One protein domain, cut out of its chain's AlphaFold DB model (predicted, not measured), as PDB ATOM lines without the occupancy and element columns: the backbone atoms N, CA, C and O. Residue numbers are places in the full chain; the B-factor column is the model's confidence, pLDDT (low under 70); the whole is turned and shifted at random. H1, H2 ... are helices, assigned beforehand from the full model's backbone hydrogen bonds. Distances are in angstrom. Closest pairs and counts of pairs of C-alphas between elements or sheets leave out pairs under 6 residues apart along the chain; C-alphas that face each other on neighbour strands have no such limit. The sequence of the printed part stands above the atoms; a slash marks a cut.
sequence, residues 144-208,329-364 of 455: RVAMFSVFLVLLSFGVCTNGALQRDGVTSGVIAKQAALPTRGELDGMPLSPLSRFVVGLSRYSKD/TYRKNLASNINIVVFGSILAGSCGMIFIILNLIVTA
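What this domain is: This is residues 144 to 208 and 329 to 364 of the 455 residues of an uncharacterized protein of Anaerotruncus sp. CAG:390 (UniProt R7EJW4). Two long helices, H1 and H4, run side by side in opposite ways as a long, slightly crossed pair, and a small head of two short helices, H2 and H3, with loops sits at the end where H1 ends and H4 begins. H3 packs across both long helices, while H2 lies farther out in the head. The printed part has 101 residues with four named helices, in the order H1, H2, H3, H4, and no named strand; the class is all helix. The whole is loose, with a radius of gyration of the C-alphas of 15.9 A, and it is a rod with spans of 55 by 22 by 22 A.

How they stand to each other: H1, residues 144 to 167, and H4, residues 329 to 364, touch and run opposite ways at a shallow tilt of 33 degrees, only just short of steep. Their closest C-alphas are those of Phe 151 and Gly 349, 4.3 A apart, and H4 touches H1 with residues 341 to 356 alone. H3, residues 194 to 201, touches H1 about perpendicular, at 78 degrees. The closest C-alphas there are those of Leu 165 and Ser 196, 5.3 A apart, and H1 touches H3 with residues 161 to 165 alone. H3 also touches H4, opposite ways at a steep tilt of 57 degrees; the closest C-alphas are those of Val 199 and Ile 338, 6.3 A apart, and H4 takes part with residues 334 to 341 alone. H2, residues 184 to 189, touches no helix. It is near H3, and it is close but not clearly touching H4, with the closest C-alphas, those of Arg 184 and Tyr 330, 7.2 A apart. H1 and H2 are apart. In H1, H3 and H4 every O i to N i+4 pair is within hydrogen-bond range; in H2 1 of 2 is, beside 3 of 3 O i to N i+3 pairs.

Where its parts are: H1 begins at C-alpha 144, at (14.314, 25.752, 178.363), and runs 34.1 A to C-alpha 167, at (46.846, 27.196, 188.414). H2 is 9.1 A long and H3 is 10.1 A long. H4 runs 50.5 A from Thr 329 to Ala 364, whose C-alpha is at (11.846, 30.995, 165.546).

The domain as a whole: The two C-alphas farthest apart, those of Gly 185 and Ala 364, are 55.5 A apart, while the first and last printed C-alphas are 14.1 A apart. Residues 209 to 328 are not printed, and C-alphas 208 and 329 are 5.3 A apart across this cut, which lies in the link from H3 to H4. The link from H1 to H2 is long, with 16 residues, 168 to 183; the link from H2 to H3 is tight, with 4 residues. The mean pLDDT of the printed part is 87.4, and residues 362 to 364 are under 70.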
ATOM      1  N   ARG A 144      13.156  25.404 179.202       77.25
ATOM      2  CA  ARG A 144      14.314  25.752 178.363       77.25
ATOM      3  C   ARG A 144      15.333  26.579 179.139       77.25
ATOM      4  O   ARG A 144      16.513  26.252 179.097       77.25
ATOM      5  N   VAL A 145      14.877  27.599 179.872       82.06
ATOM      6  CA  VAL A 145      15.742  28.433 180.721       82.06
ATOM      7  C   VAL A 145      16.385  27.591 181.817       82.06
ATOM      8  O   VAL A 145      17.599  27.632 181.961       82.06
ATOM      9  N   ALA A 146      15.610  26.761 182.521       83.06
ATOM     10  CA  ALA A 146      16.138  25.882 183.562       83.06
ATOM     11  C   ALA A 146      17.239  24.953 183.027       83.06
ATOM     12  O   ALA A 146      18.297  24.827 183.637       83.06
ATOM     13  N   MET A 147      17.033  24.339 181.858       80.75
ATOM     14  CA  MET A 147      18.044  23.474 181.247       80.75
ATOM     15  C   MET A 147      19.262  24.247 180.750       80.75
ATOM     16  O   MET A 147      20.382  23.771 180.913       80.75
ATOM     17  N   PHE A 148      19.068  25.443 180.195       86.44
ATOM     18  CA  PHE A 148      20.179  26.313 179.827       86.44
ATOM     19  C   PHE A 148      21.017  26.678 181.056       86.44
ATOM     20  O   PHE A 148      22.237  26.572 181.004       86.44
ATOM     21  N   SER A 149      20.378  27.010 182.183       89.25
ATOM     22  CA  SER A 149      21.059  27.252 183.457       89.25
ATOM     23  C   SER A 149      21.836  26.025 183.937       89.25
ATOM     24  O   SER A 149      22.980  26.168 184.354       89.25
ATOM     25  N   VAL A 150      21.272  24.816 183.833       88.25
ATOM     26  CA  VAL A 150      21.980  23.572 184.193       88.25
ATOM     27  C   VAL A 150      23.215  23.355 183.315       88.25
ATOM     28  O   VAL A 150      24.293  23.083 183.841       88.25
ATOM     29  N   PHE A 151      23.097  23.507 181.993       90.06
ATOM     30  CA  PHE A 151      24.244  23.351 181.093       90.06
ATOM     31  C   PHE A 151      25.292  24.446 181.275       90.06
ATOM     32  O   PHE A 151      26.483  24.154 181.186       90.06
ATOM     33  N   LEU A 152      24.871  25.672 181.590       93.81
ATOM     34  CA  LEU A 152      25.776  26.762 181.930       93.81
ATOM     35  C   LEU A 152      26.556  26.447 183.209       93.81
ATOM     36  O   LEU A 152      27.769  26.607 183.223       93.81
ATOM     37  N   VAL A 153      25.894  25.935 184.252       93.50
ATOM     38  CA  VAL A 153      26.565  25.506 185.492       93.50
ATOM     39  C   VAL A 153      27.566  24.383 185.218       93.50
ATOM     40  O   VAL A 153      28.688  24.454 185.712       93.50
ATOM     41  N   LEU A 154      27.206  23.381 184.407       90.94
ATOM     42  CA  LEU A 154      28.129  22.308 184.009       90.94
ATOM     43  C   LEU A 154      29.339  22.848 183.236       90.94
ATOM     44  O   LEU A 154      30.475  22.476 183.531       90.94
ATOM     45  N   LEU A 155      29.112  23.763 182.289       94.00
ATOM     46  CA  LEU A 155      30.177  24.403 181.521       94.00
ATOM     47  C   LEU A 155      31.108  25.206 182.436       94.00
ATOM     48  O   LEU A 155      32.323  25.018 182.396       94.00
ATOM     49  N   SER A 156      30.546  26.060 183.294       94.88
ATOM     50  CA  SER A 156      31.302  26.849 184.266       94.88
ATOM     51  C   SER A 156      32.082  25.956 185.225       94.88
ATOM     52  O   SER A 156      33.253  26.219 185.472       94.88
ATOM     53  N   PHE A 157      31.485  24.870 185.720       94.38
ATOM     54  CA  PHE A 157      32.169  23.906 186.576       94.38
ATOM     55  C   PHE A 157      33.381  23.277 185.877       94.38
ATOM     56  O   PHE A 157      34.468  23.252 186.457       94.38
ATOM     57  N   GLY A 158      33.234  22.837 184.622       93.25
ATOM     58  CA  GLY A 158      34.336  22.279 183.836       93.25
ATOM     59  C   GLY A 158      35.464  23.285 183.587       93.25
ATOM     60  O   GLY A 158      36.633  22.970 183.812       93.25
ATOM     61  N   VAL A 159      35.124  24.520 183.197       95.75
ATOM     62  CA  VAL A 159      36.099  25.598 182.946       95.75
ATOM     63  C   VAL A 159      36.819  26.020 184.231       95.75
ATOM     64  O   VAL A 159      38.045  26.111 184.238       95.75
ATOM     65  N   CYS A 160      36.090  26.227 185.331       96.38
ATOM     66  CA  CYS A 160      36.678  26.585 186.624       96.38
ATOM     67  C   CYS A 160      37.586  25.474 187.160       96.38
ATOM     68  O   CYS A 160      38.658  25.761 187.685       96.38
ATOM     69  N   THR A 161      37.187  24.209 187.002       95.44
ATOM     70  CA  THR A 161      37.999  23.058 187.418       95.44
ATOM     71  C   THR A 161      39.273  22.945 186.585       95.44
ATOM     72  O   THR A 161      40.345  22.743 187.146       95.44
ATOM     73  N   ASN A 162      39.190  23.154 185.267       95.75
ATOM     74  CA  ASN A 162      40.369  23.227 184.406       95.75
ATOM     75  C   ASN A 162      41.326  24.346 184.843       95.75
ATOM     76  O   ASN A 162      42.520  24.115 184.995       95.75
ATOM     77  N   GLY A 163      40.798  25.551 185.079       96.00
ATOM     78  CA  GLY A 163      41.594  26.691 185.536       96.00
ATOM     79  C   GLY A 163      42.251  26.444 186.897       96.00
ATOM     80  O   GLY A 163      43.414  26.789 187.084       96.00
ATOM     81  N   ALA A 164      41.544  25.795 187.826       96.25
ATOM     82  CA  ALA A 164      42.090  25.402 189.122       96.25
ATOM     83  C   ALA A 164      43.232  24.383 188.985       96.25
ATOM     84  O   ALA A 164      44.288  24.582 189.581       96.25
ATOM     85  N   LEU A 165      43.059  23.343 188.160       95.88
ATOM     86  CA  LEU A 165      44.090  22.326 187.920       95.88
ATOM     87  C   LEU A 165      45.345  22.915 187.264       95.88
ATOM     88  O   LEU A 165      46.452  22.546 187.645       95.88
ATOM     89  N   GLN A 166      45.180  23.850 186.325       95.19
ATOM     90  CA  GLN A 166      46.305  24.533 185.683       95.19
ATOM     91  C   GLN A 166      47.025  25.484 186.641       95.19
ATOM     92  O   GLN A 166      48.251  25.477 186.709       95.19
ATOM     93  N   ARG A 167      46.275  26.272 187.423       94.50
ATOM     94  CA  ARG A 167      46.846  27.196 188.414       94.50
ATOM     95  C   ARG A 167      47.616  26.461 189.507       94.50
ATOM     96  O   ARG A 167      48.651  26.944 189.949       94.50
ATOM     97  N   ASP A 168      47.106  25.310 189.928       95.25
ATOM     98  CA  ASP A 168      47.741  24.486 190.951       95.25
ATOM     99  C   ASP A 168      48.853  23.586 190.362       95.25
ATOM    100  O   ASP A 168      49.443  22.802 191.099       95.25
ATOM    101  N   GLY A 169      49.149  23.679 189.056       92.31
ATOM    102  CA  GLY A 169      50.257  22.978 188.398       92.31
ATOM    103  C   GLY A 169      50.021  21.492 188.102       92.31
ATOM    104  O   GLY A 169      50.974  20.776 187.815       92.31
ATOM    105  N   VAL A 170      48.777  21.008 188.172       93.19
ATOM    106  CA  VAL A 170      48.440  19.587 187.956       93.19
ATOM    107  C   VAL A 170      48.383  19.232 186.470       93.19
ATOM    108  O   VAL A 170      48.773  18.134 186.082       93.19
ATOM    109  N   THR A 171      47.874  20.132 185.626       93.12
ATOM    110  CA  THR A 171      47.797  19.930 184.171       93.12
ATOM    111  C   THR A 171      48.223  21.181 183.415       93.12
ATOM    112  O   THR A 171      48.128  22.291 183.925       93.12
ATOM    113  N   SER A 172      48.661  21.018 182.166       86.75
ATOM    114  CA  SER A 172      49.015  22.130 181.269       86.75
ATOM    115  C   SER A 172      47.965  22.409 180.185       86.75
ATOM    116  O   SER A 172      48.112  23.332 179.390       86.75
ATOM    117  N   GLY A 173      46.891  21.620 180.131       87.19
ATOM    118  CA  GLY A 173      45.864  21.723 179.099       87.19
ATOM    119  C   GLY A 173      44.524  21.152 179.542       87.19
ATOM    120  O   GLY A 173      44.383  20.662 180.661       87.19
ATOM    121  N   VAL A 174      43.542  21.222 178.639       85.12
ATOM    122  CA  VAL A 174      42.170  20.727 178.873       85.12
ATOM    123  C   VAL A 174      42.108  19.199 178.867       85.12
ATOM    124  O   VAL A 174      41.292  18.610 179.569       85.12
ATOM    125  N   ILE A 175      42.979  18.559 178.079       87.69
ATOM    126  CA  ILE A 175      43.111  17.103 178.018       87.69
ATOM    127  C   ILE A 175      44.378  16.704 178.776       87.69
ATOM    128  O   ILE A 175      45.495  16.995 178.345       87.69
ATOM    129  N   ALA A 176      44.192  16.013 179.894       89.81
ATOM    130  CA  ALA A 176      45.245  15.396 180.675       89.81
ATOM    131  C   ALA A 176      45.851  14.208 179.920       89.81
ATOM    132  O   ALA A 176      45.148  13.277 179.511       89.81
ATOM    133  N   LYS A 177      47.176  14.232 179.763       88.81
ATOM    134  CA  LYS A 177      47.974  13.117 179.247       88.81
ATOM    135  C   LYS A 177      48.683  12.453 180.418       88.81
ATOM    136  O   LYS A 177      49.333  13.153 181.184       88.81
ATOM    137  N   GLN A 178      48.605  11.128 180.512       87.56
ATOM    138  CA  GLN A 178      49.182  10.348 181.615       87.56
ATOM    139  C   GLN A 178      50.638  10.735 181.931       87.56
ATOM    140  O   GLN A 178      50.938  11.073 183.069       87.56
ATOM    141  N   ALA A 179      51.511  10.761 180.918       84.38
ATOM    142  CA  ALA A 179      52.935  11.055 181.089       84.38
ATOM    143  C   ALA A 179      53.242  12.500 181.529       84.38
ATOM    144  O   ALA A 179      54.338  12.773 181.996       84.38
ATOM    145  N   ALA A 180      52.293  13.427 181.362       88.44
ATOM    146  CA  ALA A 180      52.456  14.832 181.734       88.44
ATOM    147  C   ALA A 180      51.870  15.154 183.118       88.44
ATOM    148  O   ALA A 180      51.874  16.315 183.519       88.44
ATOM    149  N   LEU A 181      51.302  14.160 183.809       91.31
ATOM    150  CA  LEU A 181      50.727  14.350 185.134       91.31
ATOM    151  C   LEU A 181      51.780  14.143 186.228       91.31
ATOM    152  O   LEU A 181      52.609  13.233 186.100       91.31
ATOM    153  N   PRO A 182      51.694  14.912 187.327       90.56
ATOM    154  CA  PRO A 182      52.521  14.672 188.497       90.56
ATOM    155  C   PRO A 182      52.248  13.292 189.104       90.56
ATOM    156  O   PRO A 182      51.135  12.748 189.014       90.56
ATOM    157  N   THR A 183      53.265  12.721 189.737       88.38
ATOM    158  CA  THR A 183      53.150  11.460 190.473       88.38
ATOM    159  C   THR A 183      52.294  11.639 191.727       88.38
ATOM    160  O   THR A 183      51.973  12.748 192.165       88.38
ATOM    161  N   ARG A 184      51.891  10.523 192.342       86.69
ATOM    162  CA  ARG A 184      51.120  10.568 193.590       86.69
ATOM    163  C   ARG A 184      51.885  11.284 194.710       86.69
ATOM    164  O   ARG A 184      51.282  12.088 195.415       86.69
ATOM    165  N   GLY A 185      53.181  10.998 194.848       83.75
ATOM    166  CA  GLY A 185      54.034  11.612 195.867       83.75
ATOM    167  C   GLY A 185      54.174  13.121 195.674       83.75
ATOM    168  O   GLY A 185      54.050  13.873 196.637       83.75
ATOM    169  N   GLU A 186      54.330  13.571 194.427       87.94
ATOM    170  CA  GLU A 186      54.365  14.998 194.095       87.94
ATOM    171  C   GLU A 186      53.054  15.696 194.478       87.94
ATOM    172  O   GLU A 186      53.078  16.726 195.151       87.94
ATOM    173  N   LEU A 187      51.902  15.107 194.135       90.69
ATOM    174  CA  LEU A 187      50.583  15.686 194.428       90.69
ATOM    175  C   LEU A 187      50.284  15.813 195.922       90.69
ATOM    176  O   LEU A 187      49.585  16.745 196.319       90.69
ATOM    177  N   ASP A 188      50.779  14.889 196.747       86.81
ATOM    178  CA  ASP A 188      50.573  14.941 198.195       86.81
ATOM    179  C   ASP A 188      51.310  16.134 198.839       86.81
ATOM    180  O   ASP A 188      50.862  16.637 199.872       86.81
ATOM    181  N   GLY A 189      52.372  16.643 198.200       87.19
ATOM    182  CA  GLY A 189      53.091  17.853 198.615       87.19
ATOM    183  C   GLY A 189      52.526  19.170 198.064       87.19
ATOM    184  O   GLY A 189      52.919  20.244 198.522       87.19
ATOM    185  N   MET A 190      51.605  19.129 197.095       91.94
ATOM    186  CA  MET A 190      51.103  20.337 196.431       91.94
ATOM    187  C   MET A 190      49.983  21.030 197.233       91.94
ATOM    188  O   MET A 190      49.037  20.376 197.691       91.94
ATOM    189  N   PRO A 191      49.990  22.374 197.351       91.75
ATOM    190  CA  PRO A 191      48.898  23.133 197.954       91.75
ATOM    191  C   PRO A 191      47.709  23.241 196.986       91.75
ATOM    192  O   PRO A 191      47.426  24.287 196.410       91.75
ATOM    193  N   LEU A 192      46.988  22.135 196.811       94.25
ATOM    194  CA  LEU A 192      45.855  22.057 195.891       94.25
ATOM    195  C   LEU A 192      44.660  22.888 196.388       94.25
ATOM    196  O   LEU A 192      44.307  22.840 197.571       94.25
ATOM    197  N   SER A 193      43.983  23.584 195.479       95.19
ATOM    198  CA  SER A 193      42.696  24.242 195.725       95.19
ATOM    199  C   SER A 193      41.558  23.226 195.921       95.19
ATOM    200  O   SER A 193      41.711  22.056 195.566       95.19
ATOM    201  N   PRO A 194      40.384  23.626 196.452       95.06
ATOM    202  CA  PRO A 194      39.277  22.695 196.687       95.06
ATOM    203  C   PRO A 194      38.827  21.915 195.441       95.06
ATOM    204  O   PRO A 194      38.561  20.718 195.543       95.06
ATOM    205  N   LEU A 195      38.790  22.557 194.266       93.44
ATOM    206  CA  LEU A 195      38.412  21.900 193.008       93.44
ATOM    207  C   LEU A 195      39.474  20.894 192.555       93.44
ATOM    208  O   LEU A 195      39.139  19.755 192.231       93.44
ATOM    209  N   SER A 196      40.755  21.266 192.607       94.75
ATOM    210  CA  SER A 196      41.850  20.348 192.277       94.75
ATOM    211  C   SER A 196      41.910  19.171 193.251       94.75
ATOM    212  O   SER A 196      42.023  18.026 192.822       94.75
ATOM    213  N   ARG A 197      41.734  19.416 194.561       93.88
ATOM    214  CA  ARG A 197      41.647  18.360 195.588       93.88
ATOM    215  C   ARG A 197      40.495  17.404 195.328       93.88
ATOM    216  O   ARG A 197      40.666  16.201 195.504       93.88
ATOM    217  N   PHE A 198      39.338  17.924 194.926       91.25
ATOM    218  CA  PHE A 198      38.181  17.104 194.596       91.25
ATOM    219  C   PHE A 198      38.497  16.144 193.443       91.25
ATOM    220  O   PHE A 198      38.329  14.937 193.603       91.25
ATOM    221  N   VAL A 199      39.025  16.651 192.322       92.00
ATOM    222  CA  VAL A 199      39.315  15.820 191.140       92.00
ATOM    223  C   VAL A 199      40.457  14.837 191.388       92.00
ATOM    224  O   VAL A 199      40.321  13.655 191.078       92.00
ATOM    225  N   VAL A 200      41.558  15.283 192.000       92.75
ATOM    226  CA  VAL A 200      42.683  14.405 192.367       92.75
ATOM    227  C   VAL A 200      42.225  13.334 193.367       92.75
ATOM    228  O   VAL A 200      42.591  12.162 193.252       92.75
ATOM    229  N   GLY A 201      41.342  13.703 194.298       89.69
ATOM    230  CA  GLY A 201      40.749  12.805 195.286       89.69
ATOM    231  C   GLY A 201      39.983  11.627 194.681       89.69
ATOM    232  O   GLY A 201      40.011  10.539 195.257       89.69
ATOM    233  N   LEU A 202      39.387  11.789 193.491       88.00
ATOM    234  CA  LEU A 202      38.707  10.702 192.771       88.00
ATOM    235  C   LEU A 202      39.658   9.563 192.375       88.00
ATOM    236  O   LEU A 202      39.200   8.458 192.110       88.00
ATOM    237  N   SER A 203      40.972   9.796 192.358       88.62
ATOM    238  CA  SER A 203      41.967   8.806 191.920       88.62
ATOM    239  C   SER A 203      42.784   8.216 193.067       88.62
ATOM    240  O   SER A 203      43.534   7.268 192.851       88.62
ATOM    241  N   ARG A 204      42.620   8.704 194.308       83.88
ATOM    242  CA  ARG A 204      43.425   8.269 195.470       83.88
ATOM    243  C   ARG A 204      43.269   6.797 195.845       83.88
ATOM    244  O   ARG A 204      44.160   6.229 196.480       83.88
ATOM    245  N   TYR A 205      42.161   6.177 195.442       80.25
ATOM    246  CA  TYR A 205      41.961   4.738 195.602       80.25
ATOM    247  C   TYR A 205      42.942   3.919 194.746       80.25
ATOM    248  O   TYR A 205      43.227   2.770 195.079       80.25
ATOM    249  N   SER A 206      43.431   4.488 193.638       81.19
ATOM    250  CA  SER A 206      44.349   3.822 192.725       81.19
ATOM    251  C   SER A 206      45.728   3.720 193.366       81.19
ATOM    252  O   SER A 206      46.273   4.703 193.872       81.19
ATOM    253  N   LYS A 207      46.290   2.514 193.339       78.69
ATOM    254  CA  LYS A 207      47.657   2.222 193.770       78.69
ATOM    255  C   LYS A 207      48.414   1.676 192.572       78.69
ATOM    256  O   LYS A 207      47.836   0.923 191.787       78.69
ATOM    257  N   ASP A 208      49.676   2.052 192.442       80.12
ATOM    258  CA  ASP A 208      50.541   1.457 191.435       80.12
ATOM    259  C   ASP A 208      50.923   0.044 191.856       80.12
ATOM    260  O   ASP A 208      51.180  -0.236 193.032       80.12
ATOM    261  N   THR A 329      49.500   3.147 186.882       85.38
ATOM    262  CA  THR A 329      48.048   2.974 186.959       85.38
ATOM    263  C   THR A 329      47.398   4.177 187.633       85.38
ATOM    264  O   THR A 329      46.297   4.580 187.248       85.38
ATOM    265  N   TYR A 330      48.072   4.779 188.616       88.44
ATOM    266  CA  TYR A 330      47.601   5.982 189.284       88.44
ATOM    267  C   TYR A 330      47.441   7.150 188.306       88.44
ATOM    268  O   TYR A 330      46.329   7.673 188.198       88.44
ATOM    269  N   ARG A 331      48.481   7.529 187.541       89.94
ATOM    270  CA  ARG A 331      48.365   8.655 186.596       89.94
ATOM    271  C   ARG A 331      47.440   8.336 185.430       89.94
ATOM    272  O   ARG A 331      46.757   9.236 184.947       89.94
ATOM    273  N   LYS A 332      47.329   7.066 185.022       88.25
ATOM    274  CA  LYS A 332      46.313   6.629 184.052       88.25
ATOM    275  C   LYS A 332      44.892   6.921 184.549       88.25
ATOM    276  O   LYS A 332      44.101   7.539 183.835       88.25
ATOM    277  N   ASN A 333      44.570   6.506 185.775       87.38
ATOM    278  CA  ASN A 333      43.257   6.748 186.380       87.38
ATOM    279  C   ASN A 333      43.025   8.239 186.663       87.38
ATOM    280  O   ASN A 333      41.921   8.737 186.452       87.38
ATOM    281  N   LEU A 334      44.072   8.963 187.067       90.94
ATOM    282  CA  LEU A 334      44.031  10.408 187.254       90.94
ATOM    283  C   LEU A 334      43.733  11.147 185.949       90.94
ATOM    284  O   LEU A 334      42.840  11.989 185.933       90.94
ATOM    285  N   ALA A 335      44.410  10.798 184.852       90.69
ATOM    286  CA  ALA A 335      44.150  11.373 183.536       90.69
ATOM    287  C   ALA A 335      42.705  11.135 183.101       90.69
ATOM    288  O   ALA A 335      42.027  12.078 182.697       90.69
ATOM    289  N   SER A 336      42.213   9.898 183.232       86.50
ATOM    290  CA  SER A 336      40.829   9.565 182.886       86.50
ATOM    291  C   SER A 336      39.835  10.373 183.724       86.50
ATOM    292  O   SER A 336      38.985  11.055 183.160       86.50
ATOM    293  N   ASN A 337      39.990  10.409 185.051       87.88
ATOM    294  CA  ASN A 337      39.104  11.175 185.930       87.88
ATOM    295  C   ASN A 337      39.145  12.685 185.646       87.88
ATOM    296  O   ASN A 337      38.089  13.316 185.590       87.88
ATOM    297  N   ILE A 338      40.331  13.268 185.425       91.25
ATOM    298  CA  ILE A 338      40.461  14.680 185.036       91.25
ATOM    299  C   ILE A 338      39.729  14.927 183.720       91.25
ATOM    300  O   ILE A 338      38.923  15.850 183.643       91.25
ATOM    301  N   ASN A 339      39.957  14.097 182.702       89.81
ATOM    302  CA  ASN A 339      39.330  14.271 181.397       89.81
ATOM    303  C   ASN A 339      37.807  14.136 181.484       89.81
ATOM    304  O   ASN A 339      37.085  14.947 180.909       89.81
ATOM    305  N   ILE A 340      37.298  13.173 182.252       84.88
ATOM    306  CA  ILE A 340      35.858  12.989 182.463       84.88
ATOM    307  C   ILE A 340      35.246  14.219 183.135       84.88
ATOM    308  O   ILE A 340      34.231  14.736 182.670       84.88
ATOM    309  N   VAL A 341      35.865  14.720 184.206       88.69
ATOM    310  CA  VAL A 341      35.328  15.860 184.956       88.69
ATOM    311  C   VAL A 341      35.467  17.162 184.172       88.69
ATOM    312  O   VAL A 341      34.509  17.925 184.091       88.69
ATOM    313  N   VAL A 342      36.629  17.432 183.584       91.25
ATOM    314  CA  VAL A 342      36.917  18.689 182.885       91.25
ATOM    315  C   VAL A 342      36.333  18.669 181.481       91.25
ATOM    316  O   VAL A 342      35.367  19.378 181.194       91.25
ATOM    317  N   PHE A 343      36.905  17.846 180.602       86.38
ATOM    318  CA  PHE A 343      36.522  17.811 179.198       86.38
ATOM    319  C   PHE A 343      35.080  17.316 179.036       86.38
ATOM    320  O   PHE A 343      34.324  17.909 178.270       86.38
ATOM    321  N   GLY A 344      34.658  16.315 179.816       83.38
ATOM    322  CA  GLY A 344      33.271  15.844 179.817       83.38
ATOM    323  C   GLY A 344      32.263  16.930 180.211       83.38
ATOM    324  O   GLY A 344      31.274  17.116 179.503       83.38
ATOM    325  N   SER A 345      32.525  17.711 181.267       87.81
ATOM    326  CA  SER A 345      31.618  18.802 181.675       87.81
ATOM    327  C   SER A 345      31.585  19.953 180.666       87.81
ATOM    328  O   SER A 345      30.509  20.473 180.367       87.81
ATOM    329  N   ILE A 346      32.738  20.326 180.094       90.75
ATOM    330  CA  ILE A 346      32.819  21.356 179.044       90.75
ATOM    331  C   ILE A 346      32.052  20.908 177.797       90.75
ATOM    332  O   ILE A 346      31.258  21.677 177.247       90.75
ATOM    333  N   LEU A 347      32.246  19.662 177.358       85.12
ATOM    334  CA  LEU A 347      31.563  19.097 176.197       85.12
ATOM    335  C   LEU A 347      30.048  19.012 176.431       85.12
ATOM    336  O   LEU A 347      29.274  19.489 175.606       85.12
ATOM    337  N   ALA A 348      29.610  18.472 177.572       82.75
ATOM    338  CA  ALA A 348      28.191  18.374 177.911       82.75
ATOM    339  C   ALA A 348      27.519  19.754 177.991       82.75
ATOM    340  O   ALA A 348      26.447  19.951 177.412       82.75
ATOM    341  N   GLY A 349      28.153  20.711 178.674       88.75
ATOM    342  CA  GLY A 349      27.645  22.074 178.816       88.75
ATOM    343  C   GLY A 349      27.555  22.806 177.476       88.75
ATOM    344  O   GLY A 349      26.496  23.329 177.126       88.75
ATOM    345  N   SER A 350      28.626  22.776 176.676       88.56
ATOM    346  CA  SER A 350      28.662  23.431 175.362       88.56
ATOM    347  C   SER A 350      27.673  22.812 174.373       88.56
ATOM    348  O   SER A 350      26.863  23.539 173.796       88.56
ATOM    349  N   CYS A 351      27.652  21.483 174.222       82.12
ATOM    350  CA  CYS A 351      26.691  20.805 173.353       82.12
ATOM    351  C   CYS A 351      25.250  21.082 173.796       82.12
ATOM    352  O   CYS A 351      24.420  21.445 172.964       82.12
ATOM    353  N   GLY A 352      24.946  20.961 175.093       81.56
ATOM    354  CA  GLY A 352      23.609  21.218 175.625       81.56
ATOM    355  C   GLY A 352      23.118  22.640 175.338       81.56
ATOM    356  O   GLY A 352      21.990  22.823 174.875       81.56
ATOM    357  N   MET A 353      23.979  23.644 175.531       87.25
ATOM    358  CA  MET A 353      23.667  25.040 175.207       87.25
ATOM    359  C   MET A 353      23.473  25.260 173.704       87.25
ATOM    360  O   MET A 353      22.465  25.847 173.310       87.25
ATOM    361  N   ILE A 354      24.386  24.755 172.862       84.06
ATOM    362  CA  ILE A 354      24.273  24.839 171.395       84.06
ATOM    363  C   ILE A 354      22.947  24.231 170.938       84.06
ATOM    364  O   ILE A 354      22.246  24.829 170.128       84.06
ATOM    365  N   PHE A 355      22.547  23.087 171.497       75.38
ATOM    366  CA  PHE A 355      21.277  22.458 171.150       75.38
ATOM    367  C   PHE A 355      20.061  23.279 171.541       75.38
ATOM    368  O   PHE A 355      19.110  23.348 170.765       75.38
ATOM    369  N   ILE A 356      20.068  23.904 172.717       79.25
ATOM    370  CA  ILE A 356      18.976  24.792 173.124       79.25
ATOM    371  C   ILE A 356      18.907  26.003 172.188       79.25
ATOM    372  O   ILE A 356      17.813  26.361 171.755       79.25
ATOM    373  N   ILE A 357      20.049  26.584 171.813       81.44
ATOM    374  CA  ILE A 357      20.117  27.710 170.870       81.44
ATOM    375  C   ILE A 357      19.608  27.291 169.486       81.44
ATOM    376  O   ILE A 357      18.737  27.956 168.932       81.44
ATOM    377  N   LEU A 358      20.071  26.161 168.946       72.56
ATOM    378  CA  LEU A 358      19.581  25.619 167.676       72.56
ATOM    379  C   LEU A 358      18.079  25.332 167.736       72.56
ATOM    380  O   LEU A 358      17.357  25.647 166.795       72.56
ATOM    381  N   ASN A 359      17.589  24.784 168.850       72.81
ATOM    382  CA  ASN A 359      16.162  24.562 169.056       72.81
ATOM    383  C   ASN A 359      15.382  25.881 169.016       72.81
ATOM    384  O   ASN A 359      14.342  25.934 168.363       72.81
ATOM    385  N   LEU A 360      15.890  26.938 169.664       72.81
ATOM    386  CA  LEU A 360      15.303  28.281 169.639       72.81
ATOM    387  C   LEU A 360      15.297  28.874 168.226       72.81
ATOM    388  O   LEU A 360      14.254  29.355 167.797       72.81
ATOM    389  N   ILE A 361      16.400  28.774 167.479       71.81
ATOM    390  CA  ILE A 361      16.485  29.242 166.084       71.81
ATOM    391  C   ILE A 361      15.471  28.497 165.209       71.81
ATOM    392  O   ILE A 361      14.706  29.119 164.480       71.81
ATOM    393  N   VAL A 362      15.407  27.168 165.316       65.00
ATOM    394  CA  VAL A 362      14.464  26.337 164.551       65.00
ATOM    395  C   VAL A 362      13.012  26.625 164.931       65.00
ATOM    396  O   VAL A 362      12.158  26.611 164.052       65.00
ATOM    397  N   THR A 363      12.713  26.904 166.208       61.53
ATOM    398  CA  THR A 363      11.355  27.324 166.611       61.53
ATOM    399  C   THR A 363      11.027  28.768 166.232       61.53
ATOM    400  O   THR A 363       9.848  29.090 166.121       61.53
ATOM    401  N   ALA A 364      12.028  29.627 166.029       63.16
ATOM    402  CA  ALA A 364      11.846  30.995 165.546       63.16
ATOM    403  C   ALA A 364      11.690  31.071 164.015       63.16
ATOM    404  O   ALA A 364      11.071  32.005 163.509       63.16
TER     405      ALA A 364